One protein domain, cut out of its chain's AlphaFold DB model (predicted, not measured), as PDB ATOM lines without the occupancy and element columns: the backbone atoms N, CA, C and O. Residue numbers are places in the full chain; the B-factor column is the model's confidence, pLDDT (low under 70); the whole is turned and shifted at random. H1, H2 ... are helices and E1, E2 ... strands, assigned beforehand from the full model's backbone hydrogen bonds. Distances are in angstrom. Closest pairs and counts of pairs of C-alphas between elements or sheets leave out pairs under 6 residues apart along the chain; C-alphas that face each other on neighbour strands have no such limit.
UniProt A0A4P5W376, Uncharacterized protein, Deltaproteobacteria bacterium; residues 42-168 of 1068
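What this domain is: This is residues 42 to 168 of the 1068 residues of an uncharacterized protein of Deltaproteobacteria bacterium (UniProt A0A4P5W376). A twisted sheet of four strands makes a wall, with H2, H3 and H4 over one face and no named helix over the other. The long helix H4 runs slantwise over the E3 edge of the sheet, H2 is over the E1 and E4 part, H3 stands at one end of the strands, and little H1 packs on H4. The 127 printed residues hold four named helices and four named strands, in the order E1 H1 H2 E2 H3 H4 E3 E4; the sheet, E1 E4 E2 E3, is mixed. The class is mixed, helices and strands, with 61 residues, under half, in named elements. The whole is compact, with a radius of gyration of the C-alphas of 14.3 A and spans of 39 by 34 by 29 A.

How they stand to each other: The sheet runs E1, residues 42 to 45, E4, residues 161 to 167, E2, residues 87 to 92, and E3, residues 140 to 144. It is only just strongly twisted, with C-alphas up to 4.2 A off its best plane. E1 and E4 are antiparallel, with N 44 and O 162 2.8 A apart, within hydrogen-bond range. E4 and E2 are antiparallel, with N 163 and O 91 at 2.8 A. E2 and E3 are parallel, with N 90 and O 141 at 2.8 A. H4, residues 108 to 127, is on the sheet at a height of 9.2 A, only just over E3, with 3 C-alphas falling on it; the closest C-alphas are those of Ala 113 and Phe 140, 5.4 A. H3, residues 94 to 101, stands up from the sheet at 52 degrees, on the same face as H4. H3 and H4 touch only at the corner, only just, with 3 pairs of C-alphas within 8 A, the closest Ala 100 and Trp 108, 5.8 A. H2, residues 70 to 76, is on that face too, at a height of 8.2 A. H1, residues 54 to 57, only grazes the sheet and touches H4, with C-alphas of Pro 54 and Ala 112 5.1 A apart. E2, H3 H4, E3 is a strand-helix-strand unit, two parallel neighbour strands with helices between, its crossover right-handed; E1, H1 H2, E2 is a split one, with E4 between its strands, also right-handed. Every O i to N i+4 pair is within range in H2, H3 and H4; H1 is too short for one.

Where its parts are: E1 begins at C-alpha 42, (-18.253, 37.910, 24.674). H4 spans 27.7 A from C-alpha 108, (-29.523, 38.356, 6.142). E4 spans 19.7 A and ends at C-alpha 167, (-27.269, 44.523, 27.618). E2 spans 16.7 A and E3 13.3 A.

The domain as a whole: The C-alphas farthest apart, of Asp 80 and Val 104, are 42.4 A apart. The printed part has no cut. The links H1 to H2, H4 to E3 and E3 to E4 are long. Mean pLDDT of the printed part is 82.6; residues 61 to 67, 76 to 82, 104 to 105 and 134 are under 70.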
ATOM      1  N   ARG A  42     -19.127  39.088  24.827       79.19
ATOM      2  CA  ARG A  42     -18.253  37.910  24.674       79.19
ATOM      3  C   ARG A  42     -17.944  37.618  23.215       79.19
ATOM      4  O   ARG A  42     -18.855  37.662  22.384       79.19
ATOM      5  N   ARG A  43     -16.678  37.305  22.926       82.44
ATOM      6  CA  ARG A  43     -16.181  36.871  21.610       82.44
ATOM      7  C   ARG A  43     -16.491  35.386  21.410       82.44
ATOM      8  O   ARG A  43     -16.370  34.600  22.345       82.44
ATOM      9  N   HIS A  44     -16.877  35.011  20.196       83.50
ATOM     10  CA  HIS A  44     -17.181  33.637  19.792       83.50
ATOM     11  C   HIS A  44     -16.588  33.356  18.410       83.50
ATOM     12  O   HIS A  44     -16.559  34.237  17.551       83.50
ATOM     13  N   LEU A  45     -16.182  32.109  18.184       83.12
ATOM     14  CA  LEU A  45     -15.768  31.586  16.883       83.12
ATOM     15  C   LEU A  45     -16.812  30.570  16.404       83.12
ATOM     16  O   LEU A  45     -17.166  29.647  17.143       83.12
ATOM     17  N   ALA A  46     -17.327  30.728  15.186       84.44
ATOM     18  CA  ALA A  46     -18.247  29.762  14.595       84.44
ATOM     19  C   ALA A  46     -17.488  28.586  13.960       84.44
ATOM     20  O   ALA A  46     -16.636  28.791  13.097       84.44
ATOM     21  N   GLU A  47     -17.865  27.347  14.291       74.50
ATOM     22  CA  GLU A  47     -17.464  26.156  13.521       74.50
ATOM     23  C   GLU A  47     -18.258  26.051  12.199       74.50
ATOM     24  O   GLU A  47     -18.967  25.077  11.944       74.50
ATOM     25  N   GLY A  48     -18.180  27.080  11.350       83.31
ATOM     26  CA  GLY A  48     -18.827  27.103  10.038       83.31
ATOM     27  C   GLY A  48     -19.228  28.496   9.555       83.31
ATOM     28  O   GLY A  48     -18.995  29.511  10.207       83.31
ATOM     29  N   ASP A  49     -19.853  28.537   8.379       88.62
ATOM     30  CA  ASP A  49     -20.273  29.780   7.739       88.62
ATOM     31  C   ASP A  49     -21.615  30.293   8.286       88.62
ATOM     32  O   ASP A  49     -22.684  29.987   7.747       88.62
ATOM     33  N   TYR A  50     -21.564  31.124   9.331       91.69
ATOM     34  CA  TYR A  50     -22.767  31.727   9.918       91.69
ATOM     35  C   TYR A  50     -23.521  32.681   8.971       91.69
ATOM     36  O   TYR A  50     -24.673  33.041   9.234       91.69
ATOM     37  N   VAL A  51     -22.912  33.087   7.848       91.81
ATOM     38  CA  VAL A  51     -23.607  33.856   6.807       91.81
ATOM     39  C   VAL A  51     -24.558  32.950   6.014       91.81
ATOM     40  O   VAL A  51     -25.679  33.351   5.695       91.81
ATOM     41  N   ALA A  52     -24.160  31.701   5.753       89.69
ATOM     42  CA  ALA A  52     -25.028  30.695   5.145       89.69
ATOM     43  C   ALA A  52     -26.071  30.158   6.142       89.69
ATOM     44  O   ALA A  52     -27.260  30.094   5.801       89.69
ATOM     45  N   ASP A  53     -25.654  29.836   7.372       91.06
ATOM     46  CA  ASP A  53     -26.521  29.336   8.448       91.06
ATOM     47  C   ASP A  53     -26.406  30.149   9.757       91.06
ATOM     48  O   ASP A  53     -25.528  29.890  10.586       91.06
ATOM     49  N   PRO A  54     -27.333  31.096  10.004       92.94
ATOM     50  CA  PRO A  54     -27.365  31.870  11.243       92.94
ATOM     51  C   PRO A  54     -27.546  31.060  12.538       92.94
ATOM     52  O   PRO A  54     -27.304  31.613  13.611       92.94
ATOM     53  N   ALA A  55     -27.936  29.777  12.492       91.00
ATOM     54  CA  ALA A  55     -28.065  28.955  13.702       91.00
ATOM     55  C   ALA A  55     -26.721  28.758  14.439       91.00
ATOM     56  O   ALA A  55     -26.701  28.574  15.661       91.00
ATOM     57  N   LEU A  56     -25.595  28.896  13.727       91.06
ATOM     58  CA  LEU A  56     -24.232  28.863  14.278       91.06
ATOM     59  C   LEU A  56     -23.914  30.045  15.222       91.06
ATOM     60  O   LEU A  56     -22.957  29.980  15.998       91.06
ATOM     61  N   LEU A  57     -24.731  31.107  15.202       92.06
ATOM     62  CA  LEU A  57     -24.688  32.202  16.181       92.06
ATOM     63  C   LEU A  57     -25.362  31.819  17.516       92.06
ATOM     64  O   LEU A  57     -25.041  32.385  18.565       92.06
ATOM     65  N   TRP A  58     -26.300  30.863  17.493       91.81
ATOM     66  CA  TRP A  58     -27.011  30.383  18.681       91.81
ATOM     67  C   TRP A  58     -26.220  29.304  19.426       91.81
ATOM     68  O   TRP A  58     -25.939  29.456  20.616       91.81
ATOM     69  N   ASN A  59     -25.835  28.241  18.710       85.81
ATOM     70  CA  ASN A  59     -24.876  27.241  19.172       85.81
ATOM     71  C   ASN A  59     -23.710  27.188  18.175       85.81
ATOM     72  O   ASN A  59     -23.884  26.677  17.070       85.81
ATOM     73  N   THR A  60     -22.515  27.593  18.592       74.88
ATOM     74  CA  THR A  60     -21.293  27.011  18.011       74.88
ATOM     75  C   THR A  60     -20.902  25.787  18.845       74.88
ATOM     76  O   THR A  60     -21.377  25.619  19.975       74.88
ATOM     77  N   LYS A  61     -20.040  24.913  18.333       56.44
ATOM     78  CA  LYS A  61     -19.299  24.005  19.215       56.44
ATOM     79  C   LYS A  61     -18.135  24.770  19.841       56.44
ATOM     80  O   LYS A  61     -17.620  25.733  19.280       56.44
ATOM     81  N   SER A  62     -17.752  24.362  21.039       53.59
ATOM     82  CA  SER A  62     -16.471  24.722  21.638       53.59
ATOM     83  C   SER A  62     -15.724  23.426  21.945       53.59
ATOM     84  O   SER A  62     -16.262  22.338  21.751       53.59
ATOM     85  N   TYR A  63     -14.463  23.512  22.361       41.03
ATOM     86  CA  TYR A  63     -13.631  22.318  22.501       41.03
ATOM     87  C   TYR A  63     -14.093  21.429  23.677       41.03
ATOM     88  O   TYR A  63     -14.183  21.888  24.818       41.03
ATOM     89  N   GLY A  64     -14.376  20.152  23.392       45.41
ATOM     90  CA  GLY A  64     -15.093  19.231  24.291       45.41
ATOM     91  C   GLY A  64     -16.618  19.280  24.100       45.41
ATOM     92  O   GLY A  64     -17.122  20.007  23.256       45.41
ATOM     93  N   ASP A  65     -17.398  18.529  24.884       41.62
ATOM     94  CA  ASP A  65     -18.861  18.416  24.684       41.62
ATOM     95  C   ASP A  65     -19.689  19.672  25.066       41.62
ATOM     96  O   ASP A  65     -20.919  19.617  25.158       41.62
ATOM     97  N   ARG A  66     -19.052  20.833  25.286       48.44
ATOM     98  CA  ARG A  66     -19.752  22.102  25.554       48.44
ATOM     99  C   ARG A  66     -19.975  22.888  24.259       48.44
ATOM    100  O   ARG A  66     -19.057  23.132  23.484       48.44
ATOM    101  N   ARG A  67     -21.216  23.337  24.056       61.91
ATOM    102  CA  ARG A  67     -21.578  24.300  23.005       61.91
ATOM    103  C   ARG A  67     -21.238  25.717  23.472       61.91
ATOM    104  O   ARG A  67     -21.473  26.035  24.636       61.91
ATOM    105  N   GLY A  68     -20.718  26.538  22.566       74.31
ATOM    106  CA  GLY A  68     -20.491  27.974  22.740       74.31
ATOM    107  C   GLY A  68     -21.580  28.812  22.059       74.31
ATOM    108  O   GLY A  68     -22.616  28.289  21.643       74.31
ATOM    109  N   GLY A  69     -21.327  30.108  21.874       86.38
ATOM    110  CA  GLY A  69     -22.234  31.022  21.167       86.38
ATOM    111  C   GLY A  69     -23.253  31.685  22.090       86.38
ATOM    112  O   GLY A  69     -23.082  31.714  23.314       86.38
ATOM    113  N   LEU A  70     -24.328  32.241  21.519       89.50
ATOM    114  CA  LEU A  70     -25.299  33.012  22.300       89.50
ATOM    115  C   LEU A  70     -25.969  32.189  23.413       89.50
ATOM    116  O   LEU A  70     -26.125  32.706  24.520       89.50
ATOM    117  N   ARG A  71     -26.306  30.910  23.173       87.06
ATOM    118  CA  ARG A  71     -26.885  30.052  24.222       87.06
ATOM    119  C   ARG A  71     -25.943  29.934  25.418       87.06
ATOM    120  O   ARG A  71     -26.390  30.057  26.555       87.06
ATOM    121  N   ALA A  72     -24.649  29.742  25.166       80.12
ATOM    122  CA  ALA A  72     -23.638  29.623  26.211       80.12
ATOM    123  C   ALA A  72     -23.442  30.936  26.981       80.12
ATOM    124  O   ALA A  72     -23.284  30.903  28.198       80.12
ATOM    125  N   HIS A  73     -23.521  32.088  26.301       82.62
ATOM    126  CA  HIS A  73     -23.504  33.399  26.956       82.62
ATOM    127  C   HIS A  73     -24.701  33.539  27.914       82.62
ATOM    128  O   HIS A  73     -24.504  33.784  29.103       82.62
ATOM    129  N   ILE A  74     -25.927  33.281  27.444       82.38
ATOM    130  CA  ILE A  74     -27.150  33.371  28.265       82.38
ATOM    131  C   ILE A  74     -27.114  32.367  29.432       82.38
ATOM    132  O   ILE A  74     -27.402  32.732  30.570       82.38
ATOM    133  N   GLN A  75     -26.690  31.121  29.192       76.69
ATOM    134  CA  GLN A  75     -26.521  30.107  30.242       76.69
ATOM    135  C   GLN A  75     -25.379  30.421  31.228       76.69
ATOM    136  O   GLN A  75     -25.351  29.846  32.316       76.69
ATOM    137  N   ALA A  76     -24.445  31.313  30.885       69.00
ATOM    138  CA  ALA A  76     -23.354  31.723  31.766       69.00
ATOM    139  C   ALA A  76     -23.680  32.971  32.608       69.00
ATOM    140  O   ALA A  76     -23.102  33.090  33.688       69.00
ATOM    141  N   GLU A  77     -24.615  33.824  32.170       65.19
ATOM    142  CA  GLU A  77     -25.255  34.877  32.990       65.19
ATOM    143  C   GLU A  77     -26.387  34.331  33.889       65.19
ATOM    144  O   GLU A  77     -26.977  35.067  34.681       65.19
ATOM    145  N   ARG A  78     -26.725  33.041  33.766       60.59
ATOM    146  CA  ARG A  78     -27.836  32.403  34.484       60.59
ATOM    147  C   ARG A  78     -27.557  32.271  35.990       60.59
ATOM    148  O   ARG A  78     -26.931  31.306  36.427       60.59
ATOM    149  N   GLY A  79     -28.118  33.203  36.760       56.75
ATOM    150  CA  GLY A  79     -28.571  32.969  38.135       56.75
ATOM    151  C   GLY A  79     -29.887  32.177  38.153       56.75
ATOM    152  O   GLY A  79     -30.058  31.212  37.412       56.75
ATOM    153  N   ASP A  80     -30.862  32.621  38.935       50.34
ATOM    154  CA  ASP A  80     -32.164  31.973  39.190       50.34
ATOM    155  C   ASP A  80     -33.153  31.926  37.995       50.34
ATOM    156  O   ASP A  80     -34.297  31.512  38.143       50.34
ATOM    157  N   GLY A  81     -32.706  32.240  36.772       60.56
ATOM    158  CA  GLY A  81     -33.445  31.966  35.526       60.56
ATOM    159  C   GLY A  81     -34.185  33.150  34.892       60.56
ATOM    160  O   GLY A  81     -34.785  32.974  33.835       60.56
ATOM    161  N   ILE A  82     -34.101  34.348  35.478       67.62
ATOM    162  CA  ILE A  82     -34.671  35.585  34.917       67.62
ATOM    163  C   ILE A  82     -33.597  36.373  34.149       67.62
ATOM    164  O   ILE A  82     -32.479  36.553  34.633       67.62
ATOM    165  N   ALA A  83     -33.937  36.880  32.962       75.44
ATOM    166  CA  ALA A  83     -33.044  37.670  32.117       75.44
ATOM    167  C   ALA A  83     -32.710  39.055  32.706       75.44
ATOM    168  O   ALA A  83     -33.596  39.855  33.002       75.44
ATOM    169  N   SER A  84     -31.414  39.370  32.771       76.19
ATOM    170  CA  SER A  84     -30.853  40.667  33.185       76.19
ATOM    171  C   SER A  84     -30.650  41.662  32.026       76.19
ATOM    172  O   SER A  84     -30.047  42.719  32.213       76.19
ATOM    173  N   PHE A  85     -31.135  41.339  30.823       86.25
ATOM    174  CA  PHE A  85     -30.972  42.117  29.589       86.25
ATOM    175  C   PHE A  85     -32.323  42.383  28.909       86.25
ATOM    176  O   PHE A  85     -33.255  41.593  29.050       86.25
ATOM    177  N   THR A  86     -32.435  43.494  28.171       86.88
ATOM    178  CA  THR A  86     -33.705  43.900  27.529       86.88
ATOM    179  C   THR A  86     -33.841  43.341  26.108       86.88
ATOM    180  O   THR A  86     -34.892  42.825  25.738       86.88
ATOM    181  N   ASP A  87     -32.769  43.438  25.320       90.38
ATOM    182  CA  ASP A  87     -32.602  42.898  23.967       90.38
ATOM    183  C   ASP A  87     -31.137  42.419  23.814       90.38
ATOM    184  O   ASP A  87     -30.296  42.693  24.678       90.38
ATOM    185  N   VAL A  88     -30.801  41.725  22.721       92.62
ATOM    186  CA  VAL A  88     -29.456  41.158  22.479       92.62
ATOM    187  C   VAL A  88     -28.721  41.869  21.339       92.62
ATOM    188  O   VAL A  88     -29.278  42.100  20.265       92.62
ATOM    189  N   LEU A  89     -27.439  42.169  21.549       94.12
ATOM    190  CA  LEU A  89     -26.513  42.637  20.517       94.12
ATOM    191  C   LEU A  89     -25.787  41.451  19.870       94.12
ATOM    192  O   LEU A  89     -25.349  40.538  20.569       94.12
ATOM    193  N   VAL A  90     -25.569  41.514  18.557       94.94
ATOM    194  CA  VAL A  90     -24.591  40.685  17.843       94.94
ATOM    195  C   VAL A  90     -23.717  41.597  16.980       94.94
ATOM    196  O   VAL A  90     -24.239  42.345  16.156       94.94
ATOM    197  N   VAL A  91     -22.395  41.538  17.148       93.94
ATOM    198  CA  VAL A  91     -21.433  42.165  16.225       93.94
ATOM    199  C   VAL A  91     -20.834  41.068  15.355       93.94
ATOM    200  O   VAL A  91     -20.318  40.086  15.881       93.94
ATOM    201  N   VAL A  92     -20.896  41.225  14.035       94.56
ATOM    202  CA  VAL A  92     -20.282  40.299  13.067       94.56
ATOM    203  C   VAL A  92     -19.034  40.910  12.440       94.56
ATOM    204  O   VAL A  92     -18.906  42.136  12.366       94.56
ATOM    205  N   SER A  93     -18.112  40.062  11.975       93.12
ATOM    206  CA  SER A  93     -16.871  40.511  11.338       93.12
ATOM    207  C   SER A  93     -17.156  41.421  10.140       93.12
ATOM    208  O   SER A  93     -18.168  41.277   9.445       93.12
ATOM    209  N   GLN A  94     -16.255  42.362   9.844       91.56
ATOM    210  CA  GLN A  94     -16.461  43.246   8.693       91.56
ATOM    211  C   GLN A  94     -16.393  42.484   7.354       91.56
ATOM    212  O   GLN A  94     -16.979  42.923   6.362       91.56
ATOM    213  N   ALA A  95     -15.714  41.333   7.311       90.06
ATOM    214  CA  ALA A  95     -15.712  40.448   6.151       90.06
ATOM    215  C   ALA A  95     -17.087  39.786   5.963       90.06
ATOM    216  O   ALA A  95     -17.673  39.867   4.881       90.06
ATOM    217  N   ASP A  96     -17.639  39.204   7.025       93.06
ATOM    218  CA  ASP A  96     -18.906  38.473   6.990       93.06
ATOM    219  C   ASP A  96     -20.110  39.402   6.833       93.06
ATOM    220  O   ASP A  96     -21.025  39.084   6.078       93.06
ATOM    221  N   ALA A  97     -20.064  40.613   7.394       89.69
ATOM    222  CA  ALA A  97     -21.042  41.666   7.118       89.69
ATOM    223  C   ALA A  97     -21.118  42.027   5.623       89.69
ATOM    224  O   ALA A  97     -22.209  42.203   5.075       89.69
ATOM    225  N   ARG A  98     -19.969  42.110   4.932       90.12
ATOM    226  CA  ARG A  98     -19.927  42.358   3.479       90.12
ATOM    227  C   ARG A  98     -20.471  41.162   2.695       90.12
ATOM    228  O   ARG A  98     -21.228  41.367   1.752       90.12
ATOM    229  N   ARG A  99     -20.137  39.929   3.102       91.00
ATOM    230  CA  ARG A  99     -20.679  38.693   2.501       91.00
ATOM    231  C   ARG A  99     -22.204  38.633   2.646       91.00
ATOM    232  O   ARG A  99     -22.900  38.451   1.648       91.00
ATOM    233  N   ALA A 100     -22.717  38.890   3.848       88.44
ATOM    234  CA  ALA A 100     -24.143  38.960   4.159       88.44
ATOM    235  C   ALA A 100     -24.877  40.015   3.313       88.44
ATOM    236  O   ALA A 100     -25.936  39.728   2.760       88.44
ATOM    237  N   ALA A 101     -24.285  41.200   3.129       85.12
ATOM    238  CA  ALA A 101     -24.835  42.256   2.274       85.12
ATOM    239  C   ALA A 101     -24.849  41.913   0.766       85.12
ATOM    240  O   ALA A 101     -25.554  42.570   0.003       85.12
ATOM    241  N   THR A 102     -24.093  40.900   0.327       81.88
ATOM    242  CA  THR A 102     -24.110  40.394  -1.062       81.88
ATOM    243  C   THR A 102     -25.028  39.184  -1.283       81.88
ATOM    244  O   THR A 102     -25.152  38.720  -2.417       81.88
ATOM    245  N   ALA A 103     -25.683  38.667  -0.238       75.88
ATOM    246  CA  ALA A 103     -26.620  37.554  -0.365       75.88
ATOM    247  C   ALA A 103     -27.919  37.990  -1.072       75.88
ATOM    248  O   ALA A 103     -28.500  39.027  -0.759       75.88
ATOM    249  N   VAL A 104     -28.396  37.182  -2.024       56.09
ATOM    250  CA  VAL A 104     -29.614  37.469  -2.802       56.09
ATOM    251  C   VAL A 104     -30.818  36.779  -2.152       56.09
ATOM    252  O   VAL A 104     -30.962  35.564  -2.272       56.09
ATOM    253  N   GLY A 105     -31.693  37.538  -1.484       66.81
ATOM    254  CA  GLY A 105     -32.904  37.004  -0.848       66.81
ATOM    255  C   GLY A 105     -33.521  37.935   0.203       66.81
ATOM    256  O   GLY A 105     -33.478  39.155   0.056       66.81
ATOM    257  N   GLU A 106     -34.090  37.336   1.255       72.75
ATOM    258  CA  GLU A 106     -34.383  37.980   2.550       72.75
ATOM    259  C   GLU A 106     -33.119  38.687   3.073       72.75
ATOM    260  O   GLU A 106     -32.010  38.168   2.899       72.75
ATOM    261  N   ALA A 107     -33.251  39.856   3.710       86.50
ATOM    262  CA  ALA A 107     -32.086  40.528   4.278       86.50
ATOM    263  C   ALA A 107     -31.473  39.635   5.367       86.50
ATOM    264  O   ALA A 107     -32.164  39.202   6.290       86.50
ATOM    265  N   TRP A 108     -30.170  39.345   5.269       91.06
ATOM    266  CA  TRP A 108     -29.523  38.356   6.142       91.06
ATOM    267  C   TRP A 108     -29.726  38.649   7.639       91.06
ATOM    268  O   TRP A 108     -29.920  37.727   8.428       91.06
ATOM    269  N   THR A 109     -29.751  39.927   8.023       88.19
ATOM    270  CA  THR A 109     -30.016  40.378   9.396       88.19
ATOM    271  C   THR A 109     -31.428  40.043   9.884       88.19
ATOM    272  O   THR A 109     -31.585  39.681  11.046       88.19
ATOM    273  N   GLU A 110     -32.444  40.108   9.019       88.81
ATOM    274  CA  GLU A 110     -33.828  39.723   9.339       88.81
ATOM    275  C   GLU A 110     -33.925  38.203   9.526       88.81
ATOM    276  O   GLU A 110     -34.408  37.735  10.562       88.81
ATOM    277  N   ARG A 111     -33.344  37.434   8.590       91.75
ATOM    278  CA  ARG A 111     -33.247  35.967   8.677       91.75
ATOM    279  C   ARG A 111     -32.542  35.524   9.962       91.75
ATOM    280  O   ARG A 111     -33.019  34.622  10.649       91.75
ATOM    281  N   ALA A 112     -31.414  36.154  10.293       92.38
ATOM    282  CA  ALA A 112     -30.626  35.835  11.478       92.38
ATOM    283  C   ALA A 112     -31.358  36.199  12.779       92.38
ATOM    284  O   ALA A 112     -31.431  35.368  13.682       92.38
ATOM    285  N   ALA A 113     -31.961  37.391  12.864       92.00
ATOM    286  CA  ALA A 113     -32.765  37.791  14.020       92.00
ATOM    287  C   ALA A 113     -33.960  36.849  14.252       92.00
ATOM    288  O   ALA A 113     -34.274  36.532  15.400       92.00
ATOM    289  N   ARG A 114     -34.595  36.362  13.177       92.56
ATOM    290  CA  ARG A 114     -35.688  35.386  13.262       92.56
ATOM    291  C   ARG A 114     -35.210  34.025  13.784       92.56
ATOM    292  O   ARG A 114     -35.777  33.546  14.760       92.56
ATOM    293  N   VAL A 115     -34.148  33.452  13.211       93.31
ATOM    294  CA  VAL A 115     -33.575  32.161  13.659       93.31
ATOM    295  C   VAL A 115     -33.113  32.221  15.122       93.31
ATOM    296  O   VAL A 115     -33.334  31.279  15.884       93.31
ATOM    297  N   LEU A 116     -32.522  33.343  15.546       94.31
ATOM    298  CA  LEU A 116     -32.142  33.571  16.945       94.31
ATOM    299  C   LEU A 116     -33.364  33.694  17.872       94.31
ATOM    300  O   LEU A 116     -33.330  33.174  18.985       94.31
ATOM    301  N   GLY A 117     -34.456  34.323  17.422       91.88
ATOM    302  CA  GLY A 117     -35.707  34.433  18.185       91.88
ATOM    303  C   GLY A 117     -36.470  33.115  18.317       91.88
ATOM    304  O   GLY A 117     -36.980  32.810  19.397       91.88
ATOM    305  N   GLU A 118     -36.496  32.308  17.256       92.56
ATOM    306  CA  GLU A 118     -37.005  30.930  17.266       92.56
ATOM    307  C   GLU A 118     -36.210  30.097  18.293       92.56
ATOM    308  O   GLU A 118     -36.781  29.583  19.256       92.56
ATOM    309  N   SER A 119     -34.878  30.102  18.181       92.62
ATOM    310  CA  SER A 119     -33.973  29.364  19.076       92.62
ATOM    311  C   SER A 119     -34.038  29.814  20.545       92.62
ATOM    312  O   SER A 119     -33.967  28.991  21.461       92.62
ATOM    313  N   PHE A 120     -34.190  31.119  20.797       90.50
ATOM    314  CA  PHE A 120     -34.376  31.664  22.145       90.50
ATOM    315  C   PHE A 120     -35.731  31.257  22.744       90.50
ATOM    316  O   PHE A 120     -35.815  30.975  23.938       90.50
ATOM    317  N   SER A 121     -36.785  31.176  21.926       88.06
ATOM    318  CA  SER A 121     -38.117  30.750  22.376       88.06
ATOM    319  C   SER A 121     -38.135  29.267  22.761       88.06
ATOM    320  O   SER A 121     -38.683  28.909  23.803       88.06
ATOM    321  N   GLU A 122     -37.484  28.405  21.973       89.19
ATOM    322  CA  GLU A 122     -37.264  26.994  22.329       89.19
ATOM    323  C   GLU A 122     -36.497  26.856  23.651       89.19
ATOM    324  O   GLU A 122     -36.894  26.085  24.525       89.19
ATOM    325  N   PHE A 123     -35.440  27.652  23.831       87.19
ATOM    326  CA  PHE A 123     -34.659  27.691  25.066       87.19
ATOM    327  C   PHE A 123     -35.484  28.134  26.280       87.19
ATOM    328  O   PHE A 123     -35.419  27.467  27.306       87.19
ATOM    329  N   CYS A 124     -36.311  29.179  26.177       84.94
ATOM    330  CA  CYS A 124     -37.177  29.599  27.287       84.94
ATOM    331  C   CYS A 124     -38.110  28.472  27.751       84.94
ATOM    332  O   CYS A 124     -38.224  28.221  28.953       84.94
ATOM    333  N   ASN A 125     -38.711  27.752  26.797       83.25
ATOM    334  CA  ASN A 125     -39.602  26.625  27.070       83.25
ATOM    335  C   ASN A 125     -38.871  25.414  27.681       83.25
ATOM    336  O   ASN A 125     -39.427  24.748  28.552       83.25
ATOM    337  N   ALA A 126     -37.647  25.115  27.230       83.44
ATOM    338  CA  ALA A 126     -36.892  23.934  27.656       83.44
ATOM    339  C   ALA A 126     -36.092  24.145  28.955       83.44
ATOM    340  O   ALA A 126     -36.120  23.301  29.846       83.44
ATOM    341  N   ASP A 127     -35.382  25.269  29.079       77.00
ATOM    342  CA  ASP A 127     -34.503  25.588  30.212       77.00
ATOM    343  C   ASP A 127     -35.260  26.277  31.380       77.00
ATOM    344  O   ASP A 127     -34.625  26.575  32.394       77.00
ATOM    345  N   ARG A 128     -36.578  26.542  31.255       77.38
ATOM    346  CA  ARG A 128     -37.402  27.408  32.137       77.38
ATOM    347  C   ARG A 128     -36.742  28.775  32.383       77.38
ATOM    348  O   ARG A 128     -36.403  29.121  33.513       77.38
ATOM    349  N   PHE A 129     -36.500  29.519  31.305       81.62
ATOM    350  CA  PHE A 129     -35.871  30.844  31.349       81.62
ATOM    351  C   PHE A 129     -36.902  31.936  31.041       81.62
ATOM    352  O   PHE A 129     -37.608  31.848  30.036       81.62
ATOM    353  N   GLU A 130     -36.985  32.964  31.887       80.88
ATOM    354  CA  GLU A 130     -37.998  34.023  31.792       80.88
ATOM    355  C   GLU A 130     -37.385  35.390  31.458       80.88
ATOM    356  O   GLU A 130     -36.324  35.768  31.953       80.88
ATOM    357  N   LEU A 131     -38.081  36.183  30.640       78.94
ATOM    358  CA  LEU A 131     -37.757  37.597  30.445       78.94
ATOM    359  C   LEU A 131     -38.390  38.426  31.569       78.94
ATOM    360  O   LEU A 131     -39.585  38.283  31.823       78.94
ATOM    361  N   LEU A 132     -37.632  39.359  32.164       76.06
ATOM    362  CA  LEU A 132     -38.121  40.251  33.231       76.06
ATOM    363  C   LEU A 132     -39.446  40.948  32.865       76.06
ATOM    364  O   LEU A 132     -40.345  41.088  33.689       76.06
ATOM    365  N   TYR A 133     -39.578  41.341  31.597       79.50
ATOM    366  CA  TYR A 133     -40.804  41.873  31.016       79.50
ATOM    367  C   TYR A 133     -41.427  40.854  30.054       79.50
ATOM    368  O   TYR A 133     -41.532  41.118  28.861       79.50
ATOM    369  N   GLY A 134     -41.867  39.694  30.556       69.38
ATOM    370  CA  GLY A 134     -42.335  38.532  29.769       69.38
ATOM    371  C   GLY A 134     -43.469  38.751  28.748       69.38
ATOM    372  O   GLY A 134     -43.839  37.827  28.031       69.38
ATOM    373  N   THR A 135     -44.020  39.965  28.630       70.69
ATOM    374  CA  THR A 135     -44.919  40.356  27.524       70.69
ATOM    375  C   THR A 135     -44.196  40.963  26.309       70.69
ATOM    376  O   THR A 135     -44.841  41.219  25.287       70.69
ATOM    377  N   ARG A 136     -42.878  41.190  26.397       79.06
ATOM    378  CA  ARG A 136     -42.000  41.649  25.313       79.06
ATOM    379  C   ARG A 136     -41.371  40.437  24.601       79.06
ATOM    380  O   ARG A 136     -40.735  39.627  25.268       79.06
ATOM    381  N   PRO A 137     -41.461  40.324  23.263       82.06
ATOM    382  CA  PRO A 137     -40.616  39.403  22.509       82.06
ATOM    383  C   PRO A 137     -39.188  39.962  22.418       82.06
ATOM    384  O   PRO A 137     -39.007  41.110  22.002       82.06
ATOM    385  N   LEU A 138     -38.190  39.151  22.776       87.62
ATOM    386  CA  LEU A 138     -36.773  39.519  22.694       87.62
ATOM    387  C   LEU A 138     -36.382  39.906  21.258       87.62
ATOM    388  O   LEU A 138     -36.751  39.212  20.308       87.62
ATOM    389  N   ARG A 139     -35.612  40.989  21.091       89.81
ATOM    390  CA  ARG A 139     -35.071  41.400  19.785       89.81
ATOM    391  C   ARG A 139     -33.556  41.266  19.711       89.81
ATOM    392  O   ARG A 139     -32.854  41.310  20.718       89.81
ATOM    393  N   PHE A 140     -33.068  41.174  18.476       92.31
ATOM    394  CA  PHE A 140     -31.651  41.099  18.140       92.31
ATOM    395  C   PHE A 140     -31.257  42.325  17.319       92.31
ATOM    396  O   PHE A 140     -31.901  42.628  16.314       92.31
ATOM    397  N   ARG A 141     -30.191  43.020  17.724       91.56
ATOM    398  CA  ARG A 141     -29.530  44.045  16.907       91.56
ATOM    399  C   ARG A 141     -28.249  43.453  16.339       91.56
ATOM    400  O   ARG A 141     -27.332  43.165  17.098       91.56
ATOM    401  N   LEU A 142     -28.195  43.280  15.022       92.62
ATOM    402  CA  LEU A 142     -27.009  42.794  14.322       92.62
ATOM    403  C   LEU A 142     -26.278  43.982  13.688       92.62
ATOM    404  O   LEU A 142     -26.877  44.694  12.886       92.62
ATOM    405  N   VAL A 143     -25.008  44.188  14.047       92.44
ATOM    406  CA  VAL A 143     -24.164  45.294  13.555       92.44
ATOM    407  C   VAL A 143     -22.831  44.769  13.009       92.44
ATOM    408  O   VAL A 143     -22.380  43.685  13.377       92.44
ATOM    409  N   ALA A 144     -22.191  45.527  12.119       92.06
ATOM    410  CA  ALA A 144     -20.907  45.160  11.512       92.06
ATOM    411  C   ALA A 144     -19.718  45.790  12.252       92.06
ATOM    412  O   ALA A 144     -19.761  46.986  12.549       92.06
ATOM    413  N   ASP A 145     -18.643  45.026  12.474       92.19
ATOM    414  CA  ASP A 145     -17.442  45.524  13.156       92.19
ATOM    415  C   ASP A 145     -16.784  46.718  12.431       92.19
ATOM    416  O   ASP A 145     -16.655  46.748  11.199       92.19
ATOM    417  N   GLY A 146     -16.392  47.739  13.201       86.88
ATOM    418  CA  GLY A 146     -15.934  49.027  12.665       86.88
ATOM    419  C   GLY A 146     -17.033  49.849  11.975       86.88
ATOM    420  O   GLY A 146     -16.731  50.813  11.272       86.88
ATOM    421  N   GLY A 147     -18.306  49.466  12.115       86.12
ATOM    422  CA  GLY A 147     -19.438  50.110  11.454       86.12
ATOM    423  C   GLY A 147     -19.829  51.466  12.052       86.12
ATOM    424  O   GLY A 147     -19.511  51.799  13.194       86.12
ATOM    425  N   LYS A 148     -20.613  52.245  11.291       85.31
ATOM    426  CA  LYS A 148     -21.121  53.562  11.731       85.31
ATOM    427  C   LYS A 148     -21.961  53.490  13.012       85.31
ATOM    428  O   LYS A 148     -21.925  54.421  13.808       85.31
ATOM    429  N   GLU A 149     -22.687  52.390  13.225       82.81
ATOM    430  CA  GLU A 149     -23.468  52.146  14.448       82.81
ATOM    431  C   GLU A 149     -22.597  51.996  15.702       82.81
ATOM    432  O   GLU A 149     -23.054  52.288  16.801       82.81
ATOM    433  N   MET A 150     -21.334  51.597  15.534       86.50
ATOM    434  CA  MET A 150     -20.336  51.496  16.602       86.50
ATOM    435  C   MET A 150     -19.516  52.791  16.736       86.50
ATOM    436  O   MET A 150     -18.433  52.787  17.311       86.50
ATOM    437  N   LEU A 151     -19.976  53.900  16.136       82.50
ATOM    438  CA  LEU A 151     -19.213  55.147  15.965       82.50
ATOM    439  C   LEU A 151     -17.846  54.934  15.271       82.50
ATOM    440  O   LEU A 151     -16.913  55.715  15.456       82.50
ATOM    441  N   ASN A 152     -17.750  53.906  14.419       84.00
ATOM    442  CA  ASN A 152     -16.531  53.394  13.778       84.00
ATOM    443  C   ASN A 152     -15.504  52.751  14.739       84.00
ATOM    444  O   ASN A 152     -14.378  52.470  14.330       84.00
ATOM    445  N   HIS A 153     -15.873  52.467  15.995       83.75
ATOM    446  CA  HIS A 153     -15.093  51.589  16.871       83.75
ATOM    447  C   HIS A 153     -15.067  50.177  16.269       83.75
ATOM    448  O   HIS A 153     -16.113  49.634  15.916       83.75
ATOM    449  N   SER A 154     -13.881  49.576  16.163       84.88
ATOM    450  CA  SER A 154     -13.713  48.157  15.823       84.88
ATOM    451  C   SER A 154     -13.232  47.373  17.045       84.88
ATOM    452  O   SER A 154     -12.549  47.919  17.912       84.88
ATOM    453  N   LEU A 155     -13.625  46.107  17.111       82.75
ATOM    454  CA  LEU A 155     -13.254  45.111  18.117       82.75
ATOM    455  C   LEU A 155     -12.184  44.138  17.576       82.75
ATOM    456  O   LEU A 155     -11.707  43.269  18.305       82.75
ATOM    457  N   GLY A 156     -11.803  44.291  16.301       83.88
ATOM    458  CA  GLY A 156     -10.823  43.455  15.614       83.88
ATOM    459  C   GLY A 156     -11.326  42.027  15.429       83.88
ATOM    460  O   GLY A 156     -10.683  41.101  15.921       83.88
ATOM    461  N   LEU A 157     -12.490  41.857  14.793       85.56
ATOM    462  CA  LEU A 157     -13.074  40.539  14.505       85.56
ATOM    463  C   LEU A 157     -12.628  40.015  13.133       85.56
ATOM    464  O   LEU A 157     -12.834  40.678  12.112       85.56
ATOM    465  N   GLU A 158     -12.058  38.812  13.112       85.88
ATOM    466  CA  GLU A 158     -11.677  38.083  11.902       85.88
ATOM    467  C   GLU A 158     -12.871  37.323  11.292       85.88
ATOM    468  O   GLU A 158     -13.967  37.268  11.855       85.88
ATOM    469  N   ALA A 159     -12.691  36.753  10.098       86.25
ATOM    470  CA  ALA A 159     -13.758  36.015   9.421       86.25
ATOM    471  C   ALA A 159     -14.137  34.739  10.194       86.25
ATOM    472  O   ALA A 159     -13.266  33.979  10.613       86.25
ATOM    473  N   GLY A 160     -15.437  34.492  10.369       84.44
ATOM    474  CA  GLY A 160     -15.955  33.408  11.216       84.44
ATOM    475  C   GLY A 160     -16.065  33.757  12.707       84.44
ATOM    476  O   GLY A 160     -16.721  33.025  13.452       84.44
ATOM    477  N   GLU A 161     -15.526  34.896  13.149       87.12
ATOM    478  CA  GLU A 161     -15.746  35.409  14.503       87.12
ATOM    479  C   GLU A 161     -16.975  36.319  14.592       87.12
ATOM    480  O   GLU A 161     -17.378  36.988  13.632       87.12
ATOM    481  N   TYR A 162     -17.565  36.359  15.784       91.12
ATOM    482  CA  TYR A 162     -18.646  37.264  16.153       91.12
ATOM    483  C   TYR A 162     -18.591  37.585  17.651       91.12
ATOM    484  O   TYR A 162     -17.894  36.941  18.433       91.12
ATOM    485  N   VAL A 163     -19.342  38.597  18.072       90.31
ATOM    486  CA  VAL A 163     -19.515  38.979  19.478       90.31
ATOM    487  C   VAL A 163     -20.994  38.973  19.800       90.31
ATOM    488  O   VAL A 163     -21.797  39.444  19.000       90.31
ATOM    489  N   THR A 164     -21.362  38.499  20.987       91.88
ATOM    490  CA  THR A 164     -22.722  38.658  21.518       91.88
ATOM    491  C   THR A 164     -22.715  39.557  22.746       91.88
ATOM    492  O   THR A 164     -21.754  39.541  23.517       91.88
ATOM    493  N   GLY A 165     -23.776  40.349  22.922       89.69
ATOM    494  CA  GLY A 165     -23.910  41.301  24.022       89.69
ATOM    495  C   GLY A 165     -25.257  41.221  24.731       89.69
ATOM    496  O   GLY A 165     -26.296  41.395  24.095       89.69
ATOM    497  N   LEU A 166     -25.234  40.994  26.046       88.38
ATOM    498  CA  LEU A 166     -26.422  40.874  26.898       88.38
ATOM    499  C   LEU A 166     -26.592  42.154  27.725       88.38
ATOM    500  O   LEU A 166     -26.077  42.291  28.832       88.38
ATOM    501  N   LEU A 167     -27.268  43.141  27.135       86.19
ATOM    502  CA  LEU A 167     -27.269  44.523  27.618       86.19
ATOM    503  C   LEU A 167     -28.635  44.913  28.227       86.19
ATOM    504  O   LEU A 167     -29.645  44.891  27.519       86.19
ATOM    505  N   PRO A 168     -28.707  45.346  29.505       85.75
ATOM    506  CA  PRO A 168     -29.951  45.847  30.103       85.75
ATOM    507  C   PRO A 168     -30.429  47.145  29.446       85.75
ATOM    508  O   PRO A 168     -31.621  47.452  29.480       85.75
TER     509      PRO A 168